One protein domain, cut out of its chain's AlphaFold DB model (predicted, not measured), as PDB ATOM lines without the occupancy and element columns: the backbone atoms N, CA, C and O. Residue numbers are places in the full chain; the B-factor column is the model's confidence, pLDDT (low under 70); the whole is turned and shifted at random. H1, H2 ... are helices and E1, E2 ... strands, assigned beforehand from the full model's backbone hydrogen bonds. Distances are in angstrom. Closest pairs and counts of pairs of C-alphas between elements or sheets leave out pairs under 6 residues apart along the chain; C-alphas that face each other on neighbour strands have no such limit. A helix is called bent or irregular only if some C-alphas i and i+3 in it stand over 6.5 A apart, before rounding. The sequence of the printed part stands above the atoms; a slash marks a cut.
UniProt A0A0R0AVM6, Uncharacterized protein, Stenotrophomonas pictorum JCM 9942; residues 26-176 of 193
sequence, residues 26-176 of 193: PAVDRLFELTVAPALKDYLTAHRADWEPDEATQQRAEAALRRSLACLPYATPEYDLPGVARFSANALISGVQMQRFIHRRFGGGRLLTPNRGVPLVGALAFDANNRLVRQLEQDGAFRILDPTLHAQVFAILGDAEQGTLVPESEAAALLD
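Overview. This is residues 26 to 176 of the 193 residues of an uncharacterized protein of Stenotrophomonas pictorum JCM 9942 (UniProt A0A0R0AVM6). A long helix, H4, runs through the middle of an elongated, mostly helical domain; H3 crosses its first half near one end of the domain, and the last residues of H4 meet H5, with H2 packed crosswise on H5 and the crossed pair H1 and H6 at the other end. A small two-stranded ribbon, E1 and E3, lies beside the first residues of H5, with H7 next to E1, and residues 70 to 75 stick out at the H3 end. The printed part has 151 residues, with seven named helices and three named strands in the order H1 H2 H3 H4 E1 H5 E2 H6 E3 H7; the sheet E1 - E3 is antiparallel. The class is mostly helix, and the whole is compact, with a radius of gyration of the C-alphas of 17.3 A and spans of 52 by 32 by 31 A.

Along the chain. H1 is residues 27 to 34, beginning at C-alpha 27 (4.175, -97.594, 16.575). H2, residues 36 to 46, is 15.4 A long, and H3, residues 55 to 69, 20.9 A. H4, residues 84 to 105, is the longest helix, 31.2 A from C-alpha 84 (-29.629, -89.885, 8.033) to C-alpha 105. E1, residues 111 to 114, comes before H5, residues 126 to 138, 18.6 A long. E2 is residues 142 to 144, H6 residues 147 to 156 and E3 residues 163 to 166. H7, residues 168 to 174, ends at C-alpha 174 (-12.426, -74.947, -0.750); it is irregular, with C-alphas 169 and 172 7.3 A apart.

Arrangement. H4 touches H3 with residues 85 to 93 alone, at a steep tilt of 63 degrees, opposite ways; the closest C-alphas are those of Glu 62 and Ala 89, 5.1 A. H4 touches H5 with residues 102 to 105 alone, closest at His 103 and Ala 128, 5.3 A between C-alphas; at 71 degrees they are only just about perpendicular. H5 touches H2 about perpendicular, at 88 degrees, with C-alphas 36 and 133 closest at 7.1 A. H1 touches H6 about perpendicular, at 77 degrees, with C-alphas 28 and 153 closest at 5.9 A. H1 and H2 meet only through their link. H4 and H7 are near each other; H3 and H5 are apart. E1 and E3 are antiparallel at 152 degrees, with N 111 and O 166 at 3.0 A and N 164 and O 113 at 2.8 A, within hydrogen-bond range. The closest C-alphas of E1 and H5, Leu 111 and Phe 126, are 4.9 A apart. E2 pairs with no named strand; its closest C-alpha pair with H6 is Ile 144 and His 150, 5.5 A. Every O i to N i+4 pair is within hydrogen-bond range in H1, H2, H3, H4, H5 and H6; H7 has 1 of 3, and 3 of 4 O i to N i+3 pairs.

Size, cuts and confidence. The two C-alphas farthest apart are those of Pro 73 and Leu 145, 53.4 A. The printed part has no cut. The links H3 to H4 and E1 to H5 are long, with 14 and 11 residues; residues 70 to 75 in the first stand free. The mean pLDDT of the printed part is 87.6, and residues 116 to 121 and 158 to 162 are under 70.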
ATOM      1  N   PRO A  26       1.427 -99.788  13.284       92.44
ATOM      2  CA  PRO A  26       2.699 -99.079  13.357       92.44
ATOM      3  C   PRO A  26       2.805 -98.216  14.623       92.44
ATOM      4  O   PRO A  26       1.883 -97.482  14.981       92.44
ATOM      5  N   ALA A  27       3.956 -98.278  15.297       92.31
ATOM      6  CA  ALA A  27       4.175 -97.594  16.575       92.31
ATOM      7  C   ALA A  27       3.911 -96.077  16.503       92.31
ATOM      8  O   ALA A  27       3.442 -95.484  17.473       92.31
ATOM      9  N   VAL A  28       4.192 -95.460  15.352       92.62
ATOM     10  CA  VAL A  28       3.944 -94.036  15.097       92.62
ATOM     11  C   VAL A  28       2.447 -93.701  15.078       92.62
ATOM     12  O   VAL A  28       2.042 -92.730  15.716       92.62
ATOM     13  N   ASP A  29       1.618 -94.533  14.446       91.12
ATOM     14  CA  ASP A  29       0.165 -94.338  14.389       91.12
ATOM     15  C   ASP A  29      -0.429 -94.491  15.789       91.12
ATOM     16  O   ASP A  29      -1.216 -93.665  16.250       91.12
ATOM     17  N   ARG A  30       0.041 -95.502  16.526       94.12
ATOM     18  CA  ARG A  30      -0.370 -95.723  17.911       94.12
ATOM     19  C   ARG A  30       0.025 -94.563  18.818       94.12
ATOM     20  O   ARG A  30      -0.751 -94.150  19.678       94.12
ATOM     21  N   LEU A  31       1.222 -94.014  18.626       95.44
ATOM     22  CA  LEU A  31       1.672 -92.853  19.379       95.44
ATOM     23  C   LEU A  31       0.815 -91.623  19.060       95.44
ATOM     24  O   LEU A  31       0.427 -90.908  19.986       95.44
ATOM     25  N   PHE A  32       0.478 -91.398  17.788       93.94
ATOM     26  CA  PHE A  32      -0.422 -90.327  17.363       93.94
ATOM     27  C   PHE A  32      -1.799 -90.440  18.038       93.94
ATOM     28  O   PHE A  32      -2.295 -89.455  18.591       93.94
ATOM     29  N   GLU A  33      -2.382 -91.642  18.066       93.25
ATOM     30  CA  GLU A  33      -3.659 -91.931  18.738       93.25
ATOM     31  C   GLU A  33      -3.630 -91.650  20.246       93.25
ATOM     32  O   GLU A  33      -4.644 -91.255  20.819       93.25
ATOM     33  N   LEU A  34      -2.485 -91.855  20.901       95.50
ATOM     34  CA  LEU A  34      -2.333 -91.661  22.345       95.50
ATOM     35  C   LEU A  34      -1.944 -90.221  22.729       95.50
ATOM     36  O   LEU A  34      -2.112 -89.840  23.888       95.50
ATOM     37  N   THR A  35      -1.443 -89.418  21.785       95.69
ATOM     38  CA  THR A  35      -0.931 -88.055  22.035       95.69
ATOM     39  C   THR A  35      -1.693 -86.986  21.254       95.69
ATOM     40  O   THR A  35      -2.531 -86.278  21.812       95.69
ATOM     41  N   VAL A  36      -1.408 -86.861  19.960       94.19
ATOM     42  CA  VAL A  36      -1.861 -85.761  19.107       94.19
ATOM     43  C   VAL A  36      -3.374 -85.796  18.909       94.19
ATOM     44  O   VAL A  36      -4.031 -84.770  19.073       94.19
ATOM     45  N   ALA A  37      -3.950 -86.962  18.603       93.19
ATOM     46  CA  ALA A  37      -5.386 -87.101  18.360       93.19
ATOM     47  C   ALA A  37      -6.255 -86.645  19.555       93.19
ATOM     48  O   ALA A  37      -7.154 -85.821  19.350       93.19
ATOM     49  N   PRO A  38      -6.015 -87.103  20.803       95.50
ATOM     50  CA  PRO A  38      -6.779 -86.626  21.949       95.50
ATOM     51  C   PRO A  38      -6.504 -85.149  22.253       95.50
ATOM     52  O   PRO A  38      -7.453 -84.438  22.566       95.50
ATOM     53  N   ALA A  39      -5.271 -84.654  22.093       96.00
ATOM     54  CA  ALA A  39      -4.972 -83.231  22.287       96.00
ATOM     55  C   ALA A  39      -5.737 -82.334  21.293       96.00
ATOM     56  O   ALA A  39      -6.325 -81.325  21.685       96.00
ATOM     57  N   LEU A  40      -5.800 -82.733  20.019       94.75
ATOM     58  CA  LEU A  40      -6.616 -82.067  19.002       94.75
ATOM     59  C   LEU A  40      -8.102 -82.111  19.365       94.75
ATOM     60  O   LEU A  40      -8.780 -81.087  19.300       94.75
ATOM     61  N   LYS A  41      -8.613 -83.276  19.777       95.06
ATOM     62  CA  LYS A  41     -10.012 -83.437  20.190       95.06
ATOM     63  C   LYS A  41     -10.365 -82.529  21.366       95.06
ATOM     64  O   LYS A  41     -11.410 -81.876  21.324       95.06
ATOM     65  N   ASP A  42      -9.518 -82.482  22.388       96.81
ATOM     66  CA  ASP A  42      -9.719 -81.651  23.575       96.81
ATOM     67  C   ASP A  42      -9.741 -80.165  23.177       96.81
ATOM     68  O   ASP A  42     -10.675 -79.440  23.529       96.81
ATOM     69  N   TYR A  43      -8.789 -79.731  22.341       96.88
ATOM     70  CA  TYR A  43      -8.737 -78.361  21.825       96.88
ATOM     71  C   TYR A  43      -9.992 -77.981  21.027       96.88
ATOM     72  O   TYR A  43     -10.596 -76.931  21.265       96.88
ATOM     73  N   LEU A  44     -10.409 -78.832  20.089       95.88
ATOM     74  CA  LEU A  44     -11.572 -78.581  19.236       95.88
ATOM     75  C   LEU A  44     -12.874 -78.594  20.035       95.88
ATOM     76  O   LEU A  44     -13.756 -77.780  19.775       95.88
ATOM     77  N   THR A  45     -12.973 -79.456  21.047       96.62
ATOM     78  CA  THR A  45     -14.122 -79.493  21.960       96.62
ATOM     79  C   THR A  45     -14.211 -78.208  22.782       96.62
ATOM     80  O   THR A  45     -15.296 -77.644  22.908       96.62
ATOM     81  N   ALA A  46     -13.085 -77.700  23.293       97.75
ATOM     82  CA  ALA A  46     -13.051 -76.445  24.045       97.75
ATOM     83  C   ALA A  46     -13.451 -75.223  23.196       97.75
ATOM     84  O   ALA A  46     -13.986 -74.257  23.730       97.75
ATOM     85  N   HIS A  47     -13.242 -75.283  21.877       97.62
ATOM     86  CA  HIS A  47     -13.582 -74.215  20.929       97.62
ATOM     87  C   HIS A  47     -14.820 -74.524  20.084       97.62
ATOM     88  O   HIS A  47     -15.021 -73.923  19.033       97.62
ATOM     89  N   ARG A  48     -15.663 -75.467  20.521       96.38
ATOM     90  CA  ARG A  48     -16.820 -75.941  19.749       96.38
ATOM     91  C   ARG A  48     -17.738 -74.812  19.278       96.38
ATOM     92  O   ARG A  48     -18.170 -74.824  18.134       96.38
ATOM     93  N   ALA A  49     -17.963 -73.800  20.116       96.19
ATOM     94  CA  ALA A  49     -18.799 -72.648  19.775       96.19
ATOM     95  C   ALA A  49     -18.270 -71.804  18.594       96.19
ATOM     96  O   ALA A  49     -19.045 -71.073  17.985       96.19
ATOM     97  N   ASP A  50     -16.981 -71.907  18.255       95.69
ATOM     98  CA  ASP A  50     -16.357 -71.124  17.181       95.69
ATOM     99  C   ASP A  50     -16.482 -71.783  15.796       95.69
ATOM    100  O   ASP A  50     -16.222 -71.134  14.777       95.69
ATOM    101  N   TRP A  51     -16.820 -73.076  15.739       94.31
ATOM    102  CA  TRP A  51     -16.832 -73.850  14.492       94.31
ATOM    103  C   TRP A  51     -18.035 -74.772  14.319       94.31
ATOM    104  O   TRP A  51     -18.233 -75.293  13.224       94.31
ATOM    105  N   GLU A  52     -18.818 -75.028  15.362       94.62
ATOM    106  CA  GLU A  52     -19.991 -75.878  15.232       94.62
ATOM    107  C   GLU A  52     -21.090 -75.159  14.430       94.62
ATOM    108  O   GLU A  52     -21.445 -74.021  14.754       94.62
ATOM    109  N   PRO A  53     -21.665 -75.807  13.399       92.25
ATOM    110  CA  PRO A  53     -22.767 -75.231  12.646       92.25
ATOM    111  C   PRO A  53     -23.991 -75.022  13.544       92.25
ATOM    112  O   PRO A  53     -24.492 -75.963  14.167       92.25
ATOM    113  N   ASP A  54     -24.527 -73.803  13.535       92.75
ATOM    114  CA  ASP A  54     -25.827 -73.507  14.136       92.75
ATOM    115  C   ASP A  54     -26.980 -74.234  13.412       92.75
ATOM    116  O   ASP A  54     -26.833 -74.752  12.300       92.75
ATOM    117  N   GLU A  55     -28.160 -74.265  14.038       92.50
ATOM    118  CA  GLU A  55     -29.345 -74.951  13.496       92.50
ATOM    119  C   GLU A  55     -29.700 -74.457  12.085       92.50
ATOM    120  O   GLU A  55     -30.011 -75.254  11.198       92.50
ATOM    121  N   ALA A  56     -29.609 -73.146  11.841       91.25
ATOM    122  CA  ALA A  56     -29.905 -72.569  10.535       91.25
ATOM    123  C   ALA A  56     -28.933 -73.082   9.460       91.25
ATOM    124  O   ALA A  56     -29.337 -73.359   8.329       91.25
ATOM    125  N   THR A  57     -27.653 -73.223   9.796       90.44
ATOM    126  CA  THR A  57     -26.630 -73.755   8.896       90.44
ATOM    127  C   THR A  57     -26.801 -75.252   8.674       90.44
ATOM    128  O   THR A  57     -26.704 -75.698   7.531       90.44
ATOM    129  N   GLN A  58     -27.151 -76.016   9.711       91.00
ATOM    130  CA  GLN A  58     -27.478 -77.439   9.576       91.00
ATOM    131  C   GLN A  58     -28.673 -77.659   8.640       91.00
ATOM    132  O   GLN A  58     -28.610 -78.513   7.758       91.00
ATOM    133  N   GLN A  59     -29.731 -76.853   8.759       90.25
ATOM    134  CA  GLN A  59     -30.903 -76.941   7.881       90.25
ATOM    135  C   GLN A  59     -30.567 -76.601   6.424       90.25
ATOM    136  O   GLN A  59     -31.004 -77.301   5.505       90.25
ATOM    137  N   ARG A  60     -29.752 -75.560   6.186       89.19
ATOM    138  CA  ARG A  60     -29.269 -75.235   4.831       89.19
ATOM    139  C   ARG A  60     -28.421 -76.366   4.249       89.19
ATOM    140  O   ARG A  60     -28.603 -76.698   3.078       89.19
ATOM    141  N   ALA A  61     -27.551 -76.969   5.060       88.38
ATOM    142  CA  ALA A  61     -26.717 -78.101   4.668       88.38
ATOM    143  C   ALA A  61     -27.555 -79.346   4.340       88.38
ATOM    144  O   ALA A  61     -27.339 -79.966   3.302       88.38
ATOM    145  N   GLU A  62     -28.559 -79.682   5.156       90.12
ATOM    146  CA  GLU A  62     -29.466 -80.801   4.879       90.12
ATOM    147  C   GLU A  62     -30.228 -80.585   3.566       90.12
ATOM    148  O   GLU A  62     -30.277 -81.476   2.714       90.12
ATOM    149  N   ALA A  63     -30.782 -79.389   3.358       87.44
ATOM    150  CA  ALA A  63     -31.484 -79.065   2.122       87.44
ATOM    151  C   ALA A  63     -30.553 -79.119   0.898       87.44
ATOM    152  O   ALA A  63     -30.973 -79.562  -0.173       87.44
ATOM    153  N   ALA A  64     -29.301 -78.674   1.036       84.81
ATOM    154  CA  ALA A  64     -28.298 -78.756  -0.021       84.81
ATOM    155  C   ALA A  64     -27.942 -80.208  -0.354       84.81
ATOM    156  O   ALA A  64     -28.011 -80.577  -1.524       84.81
ATOM    157  N   LEU A  65     -27.687 -81.045   0.658       86.19
ATOM    158  CA  LEU A  65     -27.447 -82.475   0.476       86.19
ATOM    159  C   LEU A  65     -28.601 -83.145  -0.275       86.19
ATOM    160  O   LEU A  65     -28.368 -83.839  -1.259       86.19
ATOM    161  N   ARG A  66     -29.851 -82.904   0.140       86.31
ATOM    162  CA  ARG A  66     -31.031 -83.480  -0.526       86.31
ATOM    163  C   ARG A  66     -31.129 -83.066  -1.993       86.31
ATOM    164  O   ARG A  66     -31.423 -83.905  -2.839       86.31
ATOM    165  N   ARG A  67     -30.840 -81.798  -2.315       84.50
ATOM    166  CA  ARG A  67     -30.782 -81.338  -3.714       84.50
ATOM    167  C   ARG A  67     -29.690 -82.058  -4.500       84.50
ATOM    168  O   ARG A  67     -29.953 -82.467  -5.621       84.50
ATOM    169  N   SER A  68     -28.505 -82.239  -3.922       82.44
ATOM    170  CA  SER A  68     -27.395 -82.956  -4.560       82.44
ATOM    171  C   SER A  68     -27.713 -84.426  -4.814       82.44
ATOM    172  O   SER A  68     -27.430 -84.936  -5.895       82.44
ATOM    173  N   LEU A  69     -28.334 -85.102  -3.845       83.75
ATOM    174  CA  LEU A  69     -28.743 -86.502  -3.969       83.75
ATOM    175  C   LEU A  69     -29.797 -86.693  -5.066       83.75
ATOM    176  O   LEU A  69     -29.730 -87.668  -5.807       83.75
ATOM    177  N   ALA A  70     -30.708 -85.729  -5.237       83.31
ATOM    178  CA  ALA A  70     -31.693 -85.744  -6.319       83.31
ATOM    179  C   ALA A  70     -31.073 -85.629  -7.728       83.31
ATOM    180  O   ALA A  70     -31.742 -85.934  -8.713       83.31
ATOM    181  N   CYS A  71     -29.810 -85.202  -7.842       80.12
ATOM    182  CA  CYS A  71     -29.090 -85.148  -9.117       80.12
ATOM    183  C   CYS A  71     -28.494 -86.504  -9.532       80.12
ATOM    184  O   CYS A  71     -27.978 -86.623 -10.645       80.12
ATOM    185  N   LEU A  72     -28.474 -87.499  -8.639       80.69
ATOM    186  CA  LEU A  72     -27.863 -88.795  -8.916       80.69
ATOM    187  C   LEU A  72     -28.785 -89.640  -9.811       80.69
ATOM    188  O   LEU A  72     -30.001 -89.628  -9.629       80.69
ATOM    189  N   PRO A  73     -28.234 -90.415 -10.764       79.69
ATOM    190  CA  PRO A  73     -29.038 -91.227 -11.680       79.69
ATOM    191  C   PRO A  73     -29.626 -92.491 -11.026       79.69
ATOM    192  O   PRO A  73     -30.254 -93.300 -11.705       79.69
ATOM    193  N   TYR A  74     -29.402 -92.691  -9.728       76.75
ATOM    194  CA  TYR A  74     -29.861 -93.833  -8.947       76.75
ATOM    195  C   TYR A  74     -30.521 -93.361  -7.649       76.75
ATOM    196  O   TYR A  74     -30.199 -92.298  -7.119       76.75
ATOM    197  N   ALA A  75     -31.450 -94.169  -7.134       76.00
ATOM    198  CA  ALA A  75     -32.111 -93.895  -5.866       76.00
ATOM    199  C   ALA A  75     -31.111 -93.962  -4.703       76.00
ATOM    200  O   ALA A  75     -30.238 -94.828  -4.681       76.00
ATOM    201  N   THR A  76     -31.282 -93.073  -3.726       78.31
ATOM    202  CA  THR A  76     -30.469 -92.996  -2.501       78.31
ATOM    203  C   THR A  76     -31.352 -93.151  -1.250       78.31
ATOM    204  O   THR A  76     -31.390 -92.264  -0.393       78.31
ATOM    205  N   PRO A  77     -32.119 -94.259  -1.146       78.44
ATOM    206  CA  PRO A  77     -33.166 -94.435  -0.133       78.44
ATOM    207  C   PRO A  77     -32.636 -94.431   1.308       78.44
ATOM    208  O   PRO A  77     -33.379 -94.149   2.244       78.44
ATOM    209  N   GLU A  78     -31.349 -94.706   1.516       80.12
ATOM    210  CA  GLU A  78     -30.701 -94.608   2.820       80.12
ATOM    211  C   GLU A  78     -30.751 -93.186   3.404       80.12
ATOM    212  O   GLU A  78     -30.791 -93.033   4.623       80.12
ATOM    213  N   TYR A  79     -30.832 -92.147   2.564       77.62
ATOM    214  CA  TYR A  79     -30.953 -90.750   2.999       77.62
ATOM    215  C   TYR A  79     -32.402 -90.309   3.259       77.62
ATOM    216  O   TYR A  79     -32.624 -89.243   3.845       77.62
ATOM    217  N   ASP A  80     -33.383 -91.131   2.882       76.88
ATOM    218  CA  ASP A  80     -34.795 -90.933   3.229       76.88
ATOM    219  C   ASP A  80     -35.120 -91.456   4.635       76.88
ATOM    220  O   ASP A  80     -36.150 -91.100   5.216       76.88
ATOM    221  N   LEU A  81     -34.222 -92.256   5.223       80.88
ATOM    222  CA  LEU A  81     -34.332 -92.690   6.610       80.88
ATOM    223  C   LEU A  81     -34.324 -91.476   7.558       80.88
ATOM    224  O   LEU A  81     -33.491 -90.572   7.399       80.88
ATOM    225  N   PRO A  82     -35.205 -91.448   8.581       76.38
ATOM    226  CA  PRO A  82     -35.263 -90.344   9.530       76.38
ATOM    227  C   PRO A  82     -33.889 -90.043  10.135       76.38
ATOM    228  O   PRO A  82     -33.267 -90.894  10.765       76.38
ATOM    229  N   GLY A  83     -33.412 -88.814   9.938       81.00
ATOM    230  CA  GLY A  83     -32.167 -88.324  10.530       81.00
ATOM    231  C   GLY A  83     -30.875 -88.666   9.780       81.00
ATOM    232  O   GLY A  83     -29.864 -88.047  10.099       81.00
ATOM    233  N   VAL A  84     -30.870 -89.543   8.765       86.12
ATOM    234  CA  VAL A  84     -29.629 -89.885   8.033       86.12
ATOM    235  C   VAL A  84     -29.124 -88.706   7.206       86.12
ATOM    236  O   VAL A  84     -27.964 -88.323   7.340       86.12
ATOM    237  N   ALA A  85     -29.987 -88.059   6.416       84.50
ATOM    238  CA  ALA A  85     -29.598 -86.865   5.662       84.50
ATOM    239  C   ALA A  85     -29.104 -85.739   6.582       84.50
ATOM    240  O   ALA A  85     -28.090 -85.108   6.293       84.50
ATOM    241  N   ARG A  86     -29.777 -85.526   7.719       88.19
ATOM    242  CA  ARG A  86     -29.369 -84.521   8.704       88.19
ATOM    243  C   ARG A  86     -28.020 -84.860   9.337       88.19
ATOM    244  O   ARG A  86     -27.166 -83.986   9.433       88.19
ATOM    245  N   PHE A  87     -27.810 -86.114   9.737       89.75
ATOM    246  CA  PHE A  87     -26.542 -86.584  10.295       89.75
ATOM    247  C   PHE A  87     -25.393 -86.408   9.299       89.75
ATOM    248  O   PHE A  87     -24.387 -85.786   9.636       89.75
ATOM    249  N   SER A  88     -25.565 -86.887   8.065       87.44
ATOM    250  CA  SER A  88     -24.558 -86.762   7.013       87.44
ATOM    251  C   SER A  88     -24.276 -85.298   6.693       87.44
ATOM    252  O   SER A  88     -23.121 -84.889   6.686       87.44
ATOM    253  N   ALA A  89     -25.311 -84.474   6.513       87.50
ATOM    254  CA  ALA A  89     -25.135 -83.047   6.271       87.50
ATOM    255  C   ALA A  89     -24.379 -82.360   7.415       87.50
ATOM    256  O   ALA A  89     -23.460 -81.585   7.151       87.50
ATOM    257  N   ASN A  90     -24.716 -82.686   8.667       90.12
ATOM    258  CA  ASN A  90     -24.039 -82.147   9.839       90.12
ATOM    259  C   ASN A  90     -22.564 -82.569   9.902       90.12
ATOM    260  O   ASN A  90     -21.707 -81.731  10.171       90.12
ATOM    261  N   ALA A  91     -22.248 -83.836   9.625       87.69
ATOM    262  CA  ALA A  91     -20.869 -84.322   9.606       87.69
ATOM    263  C   ALA A  91     -20.029 -83.603   8.536       87.69
ATOM    264  O   ALA A  91     -18.933 -83.120   8.828       87.69
ATOM    265  N   LEU A  92     -20.572 -83.472   7.319       86.50
ATOM    266  CA  LEU A  92     -19.893 -82.830   6.192       86.50
ATOM    267  C   LEU A  92     -19.645 -81.336   6.465       86.50
ATOM    268  O   LEU A  92     -18.522 -80.850   6.319       86.50
ATOM    269  N   ILE A  93     -20.675 -80.606   6.909       90.19
ATOM    270  CA  ILE A  93     -20.564 -79.161   7.150       90.19
ATOM    271  C   ILE A  93     -19.709 -78.840   8.382       90.19
ATOM    272  O   ILE A  93     -18.934 -77.885   8.345       90.19
ATOM    273  N   SER A  94     -19.782 -79.659   9.437       91.19
ATOM    274  CA  SER A  94     -18.939 -79.505  10.630       91.19
ATOM    275  C   SER A  94     -17.462 -79.672  10.290       91.19
ATOM    276  O   SER A  94     -16.643 -78.884  10.751       91.19
ATOM    277  N   GLY A  95     -17.115 -80.642   9.434       89.62
ATOM    278  CA  GLY A  95     -15.743 -80.824   8.960       89.62
ATOM    279  C   GLY A  95     -15.196 -79.570   8.273       89.62
ATOM    280  O   GLY A  95     -14.117 -79.090   8.623       89.62
ATOM    281  N   VAL A  96     -15.970 -78.976   7.361       90.12
ATOM    282  CA  VAL A  96     -15.559 -77.761   6.638       90.12
ATOM    283  C   VAL A  96     -15.474 -76.543   7.552       90.12
ATOM    284  O   VAL A  96     -14.500 -75.793   7.472       90.12
ATOM    285  N   GLN A  97     -16.435 -76.347   8.460       92.81
ATOM    286  CA  GLN A  97     -16.366 -75.240   9.418       92.81
ATOM    287  C   GLN A  97     -15.189 -75.381  10.383       92.81
ATOM    288  O   GLN A  97     -14.497 -74.396  10.640       92.81
ATOM    289  N   MET A  98     -14.898 -76.597  10.841       94.38
ATOM    290  CA  MET A  98     -13.733 -76.888  11.669       94.38
ATOM    291  C   MET A  98     -12.426 -76.562  10.938       94.38
ATOM    292  O   MET A  98     -11.581 -75.852  11.482       94.38
ATOM    293  N   GLN A  99     -12.265 -76.994   9.682       93.31
ATOM    294  CA  GLN A  99     -11.071 -76.660   8.896       93.31
ATOM    295  C   GLN A  99     -10.975 -75.158   8.600       93.31
ATOM    296  O   GLN A  99      -9.893 -74.582   8.694       93.31
ATOM    297  N   ARG A 100     -12.099 -74.479   8.335       93.50
ATOM    298  CA  ARG A 100     -12.160 -73.014   8.194       93.50
ATOM    299  C   ARG A 100     -11.754 -72.288   9.477       93.50
ATOM    300  O   ARG A 100     -11.042 -71.286   9.405       93.50
ATOM    301  N   PHE A 101     -12.199 -72.774  10.632       95.62
ATOM    302  CA  PHE A 101     -11.814 -72.254  11.941       95.62
ATOM    303  C   PHE A 101     -10.309 -72.406  12.171       95.62
ATOM    304  O   PHE A 101      -9.641 -71.407  12.442       95.62
ATOM    305  N   ILE A 102      -9.760 -73.608  11.974       95.94
ATOM    306  CA  ILE A 102      -8.322 -73.869  12.124       95.94
ATOM    307  C   ILE A 102      -7.520 -72.989  11.158       95.94
ATOM    308  O   ILE A 102      -6.593 -72.303  11.584       95.94
ATOM    309  N   HIS A 103      -7.919 -72.932   9.885       95.50
ATOM    310  CA  HIS A 103      -7.280 -72.099   8.869       95.50
ATOM    311  C   HIS A 103      -7.192 -70.637   9.311       95.50
ATOM    312  O   HIS A 103      -6.121 -70.042   9.296       95.50
ATOM    313  N   ARG A 104      -8.305 -70.045   9.751       95.56
ATOM    314  CA  ARG A 104      -8.329 -68.638  10.183       95.56
ATOM    315  C   ARG A 104      -7.518 -68.401  11.447       95.56
ATOM    316  O   ARG A 104      -6.811 -67.403  11.536       95.56
ATOM    317  N   ARG A 105      -7.633 -69.299  12.423       96.94
ATOM    318  CA  ARG A 105      -7.032 -69.127  13.747       96.94
ATOM    319  C   ARG A 105      -5.523 -69.337  13.747       96.94
ATOM    320  O   ARG A 105      -4.822 -68.665  14.492       96.94
ATOM    321  N   PHE A 106      -5.029 -70.229  12.895       96.06
ATOM    322  CA  PHE A 106      -3.616 -70.593  12.832       96.06
ATOM    323  C   PHE A 106      -2.936 -70.075  11.561       96.06
ATOM    324  O   PHE A 106      -1.991 -70.690  11.079       96.06
ATOM    325  N   GLY A 107      -3.386 -68.942  11.014       92.31
ATOM    326  CA  GLY A 107      -2.643 -68.184   9.997       92.31
ATOM    327  C   GLY A 107      -2.634 -68.774   8.583       92.31
ATOM    328  O   GLY A 107      -1.701 -68.519   7.834       92.31
ATOM    329  N   GLY A 108      -3.632 -69.584   8.232       93.88
ATOM    330  CA  GLY A 108      -3.938 -69.976   6.856       93.88
ATOM    331  C   GLY A 108      -2.926 -70.903   6.184       93.88
ATOM    332  O   GLY A 108      -2.509 -71.911   6.759       93.88
ATOM    333  N   GLY A 109      -2.517 -70.557   4.966       92.94
ATOM    334  CA  GLY A 109      -1.537 -71.301   4.174       92.94
ATOM    335  C   GLY A 109      -2.137 -72.361   3.247       92.94
ATOM    336  O   GLY A 109      -3.301 -72.301   2.853       92.94
ATOM    337  N   ARG A 110      -1.306 -73.320   2.834       92.62
ATOM    338  CA  ARG A 110      -1.693 -74.338   1.851       92.62
ATOM    339  C   ARG A 110      -2.753 -75.265   2.421       92.62
ATOM    340  O   ARG A 110      -2.721 -75.614   3.606       92.62
ATOM    341  N   LEU A 111      -3.650 -75.704   1.545       91.00
ATOM    342  CA  LEU A 111      -4.620 -76.743   1.859       91.00
ATOM    343  C   LEU A 111      -4.173 -78.078   1.269       91.00
ATOM    344  O   LEU A 111      -3.462 -78.106   0.269       91.00
ATOM    345  N   LEU A 112      -4.618 -79.178   1.866       88.69
ATOM    346  CA  LEU A 112      -4.489 -80.519   1.305       88.69
ATOM    347  C   LEU A 112      -5.863 -80.958   0.804       88.69
ATOM    348  O   LEU A 112      -6.796 -81.114   1.593       88.69
ATOM    349  N   THR A 113      -5.999 -81.146  -0.505       86.12
ATOM    350  CA  THR A 113      -7.189 -81.754  -1.106       86.12
ATOM    351  C   THR A 113      -6.962 -83.261  -1.217       86.12
ATOM    352  O   THR A 113      -6.051 -83.655  -1.948       86.12
ATOM    353  N   PRO A 114      -7.731 -84.111  -0.517       77.38
ATOM    354  CA  PRO A 114      -7.500 -85.550  -0.524       77.38
ATOM    355  C   PRO A 114      -7.654 -86.151  -1.924       77.38
ATOM    356  O   PRO A 114      -8.465 -85.692  -2.737       77.38
ATOM    357  N   ASN A 115      -6.896 -87.211  -2.199       73.06
ATOM    358  CA  ASN A 115      -7.067 -87.991  -3.421       73.06
ATOM    359  C   ASN A 115      -8.468 -88.628  -3.440       73.06
ATOM    360  O   ASN A 115      -9.004 -89.028  -2.400       73.06
ATOM    361  N   ARG A 116      -9.084 -88.741  -4.628       55.66
ATOM    362  CA  ARG A 116     -10.395 -89.401  -4.785       55.66
ATOM    363  C   ARG A 116     -10.335 -90.810  -4.172       55.66
ATOM    364  O   ARG A 116      -9.560 -91.632  -4.645       55.66
ATOM    365  N   GLY A 117     -11.154 -91.078  -3.151       44.56
ATOM    366  CA  GLY A 117     -11.215 -92.374  -2.456       44.56
ATOM    367  C   GLY A 117     -10.743 -92.360  -0.996       44.56
ATOM    368  O   GLY A 117     -11.002 -93.324  -0.282       44.56
ATOM    369  N   VAL A 118     -10.121 -91.275  -0.522       41.75
ATOM    370  CA  VAL A 118      -9.835 -91.087   0.911       41.75
ATOM    371  C   VAL A 118     -11.107 -90.569   1.607       41.75
ATOM    372  O   VAL A 118     -11.708 -89.614   1.117       41.75
ATOM    373  N   PRO A 119     -11.537 -91.146   2.746       45.84
ATOM    374  CA  PRO A 119     -12.792 -90.795   3.427       45.84
ATOM    375  C   PRO A 119     -12.792 -89.411   4.110       45.84
ATOM    376  O   PRO A 119     -13.708 -89.094   4.869       45.84
ATOM    377  N   LEU A 120     -11.779 -88.577   3.862       51.47
ATOM    378  CA  LEU A 120     -11.720 -87.215   4.376       51.47
ATOM    379  C   LEU A 120     -12.632 -86.319   3.542       51.47
ATOM    380  O   LEU A 120     -12.411 -86.083   2.355       51.47
ATOM    381  N   VAL A 121     -13.681 -85.820   4.182       57.75
ATOM    382  CA  VAL A 121     -14.622 -84.902   3.554       57.75
ATOM    383  C   VAL A 121     -13.992 -83.512   3.506       57.75
ATOM    384  O   VAL A 121     -13.840 -82.857   4.536       57.75
ATOM    385  N   GLY A 122     -13.705 -83.038   2.294       70.88
ATOM    386  CA  GLY A 122     -13.280 -81.662   2.034       70.88
ATOM    387  C   GLY A 122     -11.768 -81.435   2.123       70.88
ATOM    388  O   GLY A 122     -10.983 -82.359   2.321       70.88
ATOM    389  N   ALA A 123     -11.355 -80.182   1.921       82.62
ATOM    390  CA  ALA A 123      -9.956 -79.780   2.020       82.62
ATOM    391  C   ALA A 123      -9.526 -79.619   3.487       82.62
ATOM    392  O   ALA A 123     -10.265 -79.067   4.303       82.62
ATOM    393  N   LEU A 124      -8.305 -80.046   3.811       87.88
ATOM    394  CA  LEU A 124      -7.696 -79.834   5.123       87.88
ATOM    395  C   LEU A 124      -6.835 -78.574   5.115       87.88
ATOM    396  O   LEU A 124      -6.076 -78.344   4.175       87.88
ATOM    397  N   ALA A 125      -6.887 -77.788   6.188       89.56
ATOM    398  CA  ALA A 125      -6.036 -76.620   6.382       89.56
ATOM    399  C   ALA A 125      -4.603 -77.038   6.752       89.56
ATOM    400  O   ALA A 125      -4.178 -76.864   7.886       89.56
ATOM    401  N   PHE A 126      -3.882 -77.660   5.821       90.62
ATOM    402  CA  PHE A 126      -2.636 -78.395   6.061       90.62
ATOM    403  C   PHE A 126      -1.586 -77.615   6.864       90.62
ATOM    404  O   PHE A 126      -1.160 -78.069   7.928       90.62
ATOM    405  N   ASP A 127      -1.195 -76.423   6.404       92.19
ATOM    406  CA  ASP A 127      -0.182 -75.625   7.108       92.19
ATOM    407  C   ASP A 127      -0.697 -75.151   8.485       92.19
ATOM    408  O   ASP A 127       0.048 -75.139   9.469       92.19
ATOM    409  N   ALA A 128      -1.984 -74.808   8.578       94.88
ATOM    410  CA  ALA A 128      -2.627 -74.373   9.817       94.88
ATOM    411  C   ALA A 128      -2.782 -75.512  10.845       94.88
ATOM    412  O   ALA A 128      -2.522 -75.295  12.025       94.88
ATOM    413  N   ASN A 129      -3.129 -76.728  10.413       92.75
ATOM    414  CA  ASN A 129      -3.184 -77.932  11.248       92.75
ATOM    415  C   ASN A 129      -1.801 -78.251  11.822       92.75
ATOM    416  O   ASN A 129      -1.669 -78.487  13.020       92.75
ATOM    417  N   ASN A 130      -0.757 -78.181  10.990       91.56
ATOM    418  CA  ASN A 130       0.622 -78.366  11.438       91.56
ATOM    419  C   ASN A 130       1.022 -77.341  12.510       91.56
ATOM    420  O   ASN A 130       1.650 -77.698  13.508       91.56
ATOM    421  N   ARG A 131       0.642 -76.068  12.341       94.75
ATOM    422  CA  ARG A 131       0.886 -75.032  13.357       94.75
ATOM    423  C   ARG A 131       0.075 -75.256  14.630       94.75
ATOM    424  O   ARG A 131       0.645 -75.112  15.706       94.75
ATOM    425  N   LEU A 132      -1.192 -75.659  14.525       95.69
ATOM    426  CA  LEU A 132      -2.011 -76.044  15.676       95.69
ATOM    427  C   LEU A 132      -1.339 -77.167  16.477       95.69
ATOM    428  O   LEU A 132      -1.161 -77.017  17.680       95.69
ATOM    429  N   VAL A 133      -0.907 -78.257  15.836       95.06
ATOM    430  CA  VAL A 133      -0.268 -79.371  16.557       95.06
ATOM    431  C   VAL A 133       1.036 -78.938  17.230       95.06
ATOM    432  O   VAL A 133       1.270 -79.293  18.384       95.06
ATOM    433  N   ARG A 134       1.862 -78.125  16.557       94.69
ATOM    434  CA  ARG A 134       3.082 -77.564  17.165       94.69
ATOM    435  C   ARG A 134       2.771 -76.681  18.370       94.69
ATOM    436  O   ARG A 134       3.463 -76.785  19.374       94.69
ATOM    437  N   GLN A 135       1.739 -75.842  18.281       96.88
ATOM    438  CA  GLN A 135       1.292 -75.011  19.396       96.88
ATOM    439  C   GLN A 135       0.831 -75.881  20.575       96.88
ATOM    440  O   GLN A 135       1.249 -75.645  21.699       96.88
ATOM    441  N   LEU A 136       0.041 -76.930  20.322       97.31
ATOM    442  CA  LEU A 136      -0.421 -77.849  21.369       97.31
ATOM    443  C   LEU A 136       0.734 -78.563  22.086       97.31
ATOM    444  O   LEU A 136       0.669 -78.757  23.298       97.31
ATOM    445  N   GLU A 137       1.791 -78.935  21.363       96.88
ATOM    446  CA  GLU A 137       3.000 -79.486  21.981       96.88
ATOM    447  C   GLU A 137       3.733 -78.436  22.834       96.88
ATOM    448  O   GLU A 137       4.124 -78.719  23.965       96.88
ATOM    449  N   GLN A 138       3.880 -77.207  22.322       96.75
ATOM    450  CA  GLN A 138       4.510 -76.093  23.045       96.75
ATOM    451  C   GLN A 138       3.753 -75.720  24.326       96.75
ATOM    452  O   GLN A 138       4.380 -75.416  25.339       96.75
ATOM    453  N   ASP A 139       2.424 -75.802  24.292       97.19
ATOM    454  CA  ASP A 139       1.541 -75.542  25.431       97.19
ATOM    455  C   ASP A 139       1.495 -76.718  26.428       97.19
ATOM    456  O   ASP A 139       0.847 -76.631  27.471       97.19
ATOM    457  N   GLY A 140       2.176 -77.831  26.131       97.06
ATOM    458  CA  GLY A 140       2.265 -78.998  27.006       97.06
ATOM    459  C   GLY A 140       1.041 -79.918  26.982       97.06
ATOM    460  O   GLY A 140       0.910 -80.773  27.860       97.06
ATOM    461  N   ALA A 141       0.151 -79.798  25.988       97.62
ATOM    462  CA  ALA A 141      -0.992 -80.708  25.839       97.62
ATOM    463  C   ALA A 141      -0.533 -82.159  25.601       97.62
ATOM    464  O   ALA A 141      -1.154 -83.119  26.067       97.62
ATOM    465  N   PHE A 142       0.597 -82.318  24.919       97.88
ATOM    466  CA  PHE A 142       1.351 -83.557  24.818       97.88
ATOM    467  C   PHE A 142       2.837 -83.231  24.632       97.88
ATOM    468  O   PHE A 142       3.202 -82.085  24.384       97.88
ATOM    469  N   ARG A 143       3.699 -84.240  24.750       97.25
ATOM    470  CA  ARG A 143       5.132 -84.128  24.457       97.25
ATOM    471  C   ARG A 143       5.678 -85.482  24.039       97.25
ATOM    472  O   ARG A 143       5.501 -86.440  24.787       97.25
ATOM    473  N   ILE A 144       6.369 -85.573  22.907       96.19
ATOM    474  CA  ILE A 144       7.047 -86.813  22.492       96.19
ATOM    475  C   ILE A 144       8.534 -86.694  22.839       96.19
ATOM    476  O   ILE A 144       9.193 -85.739  22.442       96.19
ATOM    477  N   LEU A 145       9.048 -87.636  23.632       96.69
ATOM    478  CA  LEU A 145      10.426 -87.605  24.133       96.69
ATOM    479  C   LEU A 145      11.408 -88.280  23.178       96.69
ATOM    480  O   LEU A 145      12.559 -87.857  23.088       96.69
ATOM    481  N   ASP A 146      10.965 -89.334  22.492       93.75
ATOM    482  CA  ASP A 146      11.776 -90.034  21.502       93.75
ATOM    483  C   ASP A 146      11.861 -89.176  20.222       93.75
ATOM    484  O   ASP A 146      10.844 -88.988  19.547       93.75
ATOM    485  N   PRO A 147      13.045 -88.645  19.858       94.50
ATOM    486  CA  PRO A 147      13.183 -87.728  18.728       94.50
ATOM    487  C   PRO A 147      12.890 -88.397  17.380       94.50
ATOM    488  O   PRO A 147      12.477 -87.724  16.436       94.50
ATOM    489  N   THR A 148      13.077 -89.716  17.281       93.62
ATOM    490  CA  THR A 148      12.782 -90.463  16.056       93.62
ATOM    491  C   THR A 148      11.276 -90.590  15.881       93.62
ATOM    492  O   THR A 148      10.754 -90.302  14.804       93.62
ATOM    493  N   LEU A 149      10.562 -90.962  16.947       93.19
ATOM    494  CA  LEU A 149       9.101 -91.036  16.923       93.19
ATOM    495  C   LEU A 149       8.466 -89.651  16.757       93.19
ATOM    496  O   LEU A 149       7.496 -89.522  16.019       93.19
ATOM    497  N   HIS A 150       9.036 -88.612  17.378       94.06
ATOM    498  CA  HIS A 150       8.608 -87.220  17.194       94.06
ATOM    499  C   HIS A 150       8.662 -86.827  15.716       94.06
ATOM    500  O   HIS A 150       7.645 -86.437  15.141       94.06
ATOM    501  N   ALA A 151       9.810 -87.034  15.062       91.94
ATOM    502  CA  ALA A 151       9.968 -86.731  13.645       91.94
ATOM    503  C   ALA A 151       8.978 -87.509  12.761       91.94
ATOM    504  O   ALA A 151       8.404 -86.933  11.838       91.94
ATOM    505  N   GLN A 152       8.738 -88.793  13.055       91.12
ATOM    506  CA  GLN A 152       7.784 -89.618  12.306       91.12
ATOM    507  C   GLN A 152       6.332 -89.157  12.496       91.12
ATOM    508  O   GLN A 152       5.601 -89.044  11.515       91.12
ATOM    509  N   VAL A 153       5.916 -88.819  13.721       89.75
ATOM    510  CA  VAL A 153       4.565 -88.297  13.994       89.75
ATOM    511  C   VAL A 153       4.316 -86.996  13.227       89.75
ATOM    512  O   VAL A 153       3.269 -86.832  12.601       89.75
ATOM    513  N   PHE A 154       5.285 -86.078  13.215       86.56
ATOM    514  CA  PHE A 154       5.159 -84.836  12.446       86.56
ATOM    515  C   PHE A 154       5.264 -85.047  10.931       86.56
ATOM    516  O   PHE A 154       4.737 -84.230  10.176       86.56
ATOM    517  N   ALA A 155       5.896 -86.131  10.474       85.12
ATOM    518  CA  ALA A 155       5.890 -86.504   9.065       85.12
ATOM    519  C   ALA A 155       4.501 -86.974   8.601       85.12
ATOM    520  O   ALA A 155       4.091 -86.577   7.517       85.12
ATOM    521  N   ILE A 156       3.741 -87.705   9.431       77.81
ATOM    522  CA  ILE A 156       2.351 -88.109   9.119       77.81
ATOM    523  C   ILE A 156       1.466 -86.885   8.868       77.81
ATOM    524  O   ILE A 156       0.700 -86.843   7.911       77.81
ATOM    525  N   LEU A 157       1.599 -85.852   9.703       74.19
ATOM    526  CA  LEU A 157       0.875 -84.586   9.526       74.19
ATOM    527  C   LEU A 157       1.282 -83.835   8.249       74.19
ATOM    528  O   LEU A 157       0.564 -82.946   7.787       74.19
ATOM    529  N   GLY A 158       2.460 -84.164   7.723       67.44
ATOM    530  CA  GLY A 158       3.055 -83.598   6.526       67.44
ATOM    531  C   GLY A 158       2.838 -84.429   5.259       67.44
ATOM    532  O   GLY A 158       3.301 -84.003   4.197       67.44
ATOM    533  N   ASP A 159       2.186 -85.591   5.354       67.38
ATOM    534  CA  ASP A 159       2.170 -86.574   4.278       67.38
ATOM    535  C   ASP A 159       1.206 -86.174   3.152       67.38
ATOM    536  O   ASP A 159      -0.005 -86.411   3.178       67.38
ATOM    537  N   ALA A 160       1.784 -85.531   2.138       59.84
ATOM    538  CA  ALA A 160       1.078 -85.128   0.938       59.84
ATOM    539  C   ALA A 160       0.665 -86.323   0.066       59.84
ATOM    540  O   ALA A 160      -0.148 -86.116  -0.824       59.84
ATOM    541  N   GLU A 161       1.135 -87.557   0.300       66.75
ATOM    542  CA  GLU A 161       0.676 -88.725  -0.473       66.75
ATOM    543  C   GLU A 161      -0.838 -88.957  -0.325       66.75
ATOM    544  O   GLU A 161      -1.493 -89.505  -1.217       66.75
ATOM    545  N   GLN A 162      -1.431 -88.450   0.759       69.50
ATOM    546  CA  GLN A 162      -2.872 -88.499   1.002       69.50
ATOM    547  C   GLN A 162      -3.683 -87.557   0.089       69.50
ATOM    548  O   GLN A 162      -4.914 -87.659   0.038       69.50
ATOM    549  N   GLY A 163      -3.040 -86.649  -0.658       79.31
ATOM    550  CA  GLY A 163      -3.738 -85.667  -1.483       79.31
ATOM    551  C   GLY A 163      -2.858 -84.792  -2.375       79.31
ATOM    552  O   GLY A 163      -1.761 -85.142  -2.782       79.31
ATOM    553  N   THR A 164      -3.373 -83.624  -2.737       87.12
ATOM    554  CA  THR A 164      -2.644 -82.586  -3.473       87.12
ATOM    555  C   THR A 164      -2.606 -81.324  -2.627       87.12
ATOM    556  O   THR A 164      -3.635 -80.887  -2.112       87.12
ATOM    557  N   LEU A 165      -1.419 -80.737  -2.468       90.12
ATOM    558  CA  LEU A 165      -1.290 -79.435  -1.823       90.12
ATOM    559  C   LEU A 165      -1.694 -78.334  -2.803       90.12
ATOM    560  O   LEU A 165      -1.118 -78.219  -3.884       90.12
ATOM    561  N   VAL A 166      -2.652 -77.509  -2.399       90.38
ATOM    562  CA  VAL A 166      -3.160 -76.375  -3.176       90.38
ATOM    563  C   VAL A 166      -2.808 -75.050  -2.491       90.38
ATOM    564  O   VAL A 166      -2.683 -74.998  -1.259       90.38
ATOM    565  N   PRO A 167      -2.603 -73.969  -3.263       92.88
ATOM    566  CA  PRO A 167      -2.215 -72.677  -2.715       92.88
ATOM    567  C   PRO A 167      -3.342 -72.019  -1.909       92.88
ATOM    568  O   PRO A 167      -4.530 -72.227  -2.154       92.88
ATOM    569  N   GLU A 168      -2.958 -71.138  -0.982       91.50
ATOM    570  CA  GLU A 168      -3.886 -70.389  -0.119       91.50
ATOM    571  C   GLU A 168      -4.898 -69.537  -0.904       91.50
ATOM    572  O   GLU A 168      -6.015 -69.307  -0.441       91.50
ATOM    573  N   SER A 169      -4.553 -69.114  -2.124       91.62
ATOM    574  CA  SER A 169      -5.457 -68.369  -3.008       91.62
ATOM    575  C   SER A 169      -6.771 -69.103  -3.301       91.62
ATOM    576  O   SER A 169      -7.762 -68.464  -3.643       91.62
ATOM    577  N   GLU A 170      -6.801 -70.429  -3.153       89.62
ATOM    578  CA  GLU A 170      -7.991 -71.258  -3.367       89.62
ATOM    579  C   GLU A 170      -8.787 -71.520  -2.078       89.62
ATOM    580  O   GLU A 170      -9.896 -72.061  -2.123       89.62
ATOM    581  N   ALA A 171      -8.274 -71.100  -0.915       88.50
ATOM    582  CA  ALA A 171      -8.847 -71.468   0.375       88.50
ATOM    583  C   ALA A 171     -10.283 -70.972   0.568       88.50
ATOM    584  O   ALA A 171     -11.119 -71.689   1.115       88.50
ATOM    585  N   ALA A 172     -10.596 -69.777   0.060       86.69
ATOM    586  CA  ALA A 172     -11.944 -69.221   0.134       86.69
ATOM    587  C   ALA A 172     -12.983 -70.068  -0.616       86.69
ATOM    588  O   ALA A 172     -14.142 -70.066  -0.224       86.69
ATOM    589  N   ALA A 173     -12.588 -70.778  -1.678       86.38
ATOM    590  CA  ALA A 173     -13.489 -71.647  -2.429       86.38
ATOM    591  C   ALA A 173     -13.608 -73.041  -1.796       86.38
ATOM    592  O   ALA A 173     -14.698 -73.604  -1.778       86.38
ATOM    593  N   LEU A 174     -12.502 -73.580  -1.277       85.50
ATOM    594  CA  LEU A 174     -12.426 -74.947  -0.750       85.50
ATOM    595  C   LEU A 174     -12.936 -75.089   0.689       85.50
ATOM    596  O   LEU A 174     -13.381 -76.167   1.075       85.50
ATOM    597  N   LEU A 175     -12.890 -74.013   1.477       87.25
ATOM    598  CA  LEU A 175     -13.426 -73.951   2.843       87.25
ATOM    599  C   LEU A 175     -14.753 -73.179   2.905       87.25
ATOM    600  O   LEU A 175     -15.118 -72.620   3.945       87.25
ATOM    601  N   ASP A 176     -15.461 -73.115   1.776       84.06
ATOM    602  CA  ASP A 176     -16.769 -72.483   1.670       84.06
ATOM    603  C   ASP A 176     -17.874 -73.456   2.132       84.06
ATOM    604  O   ASP A 176     -18.151 -74.443   1.439       84.06
TER     605      ASP A 176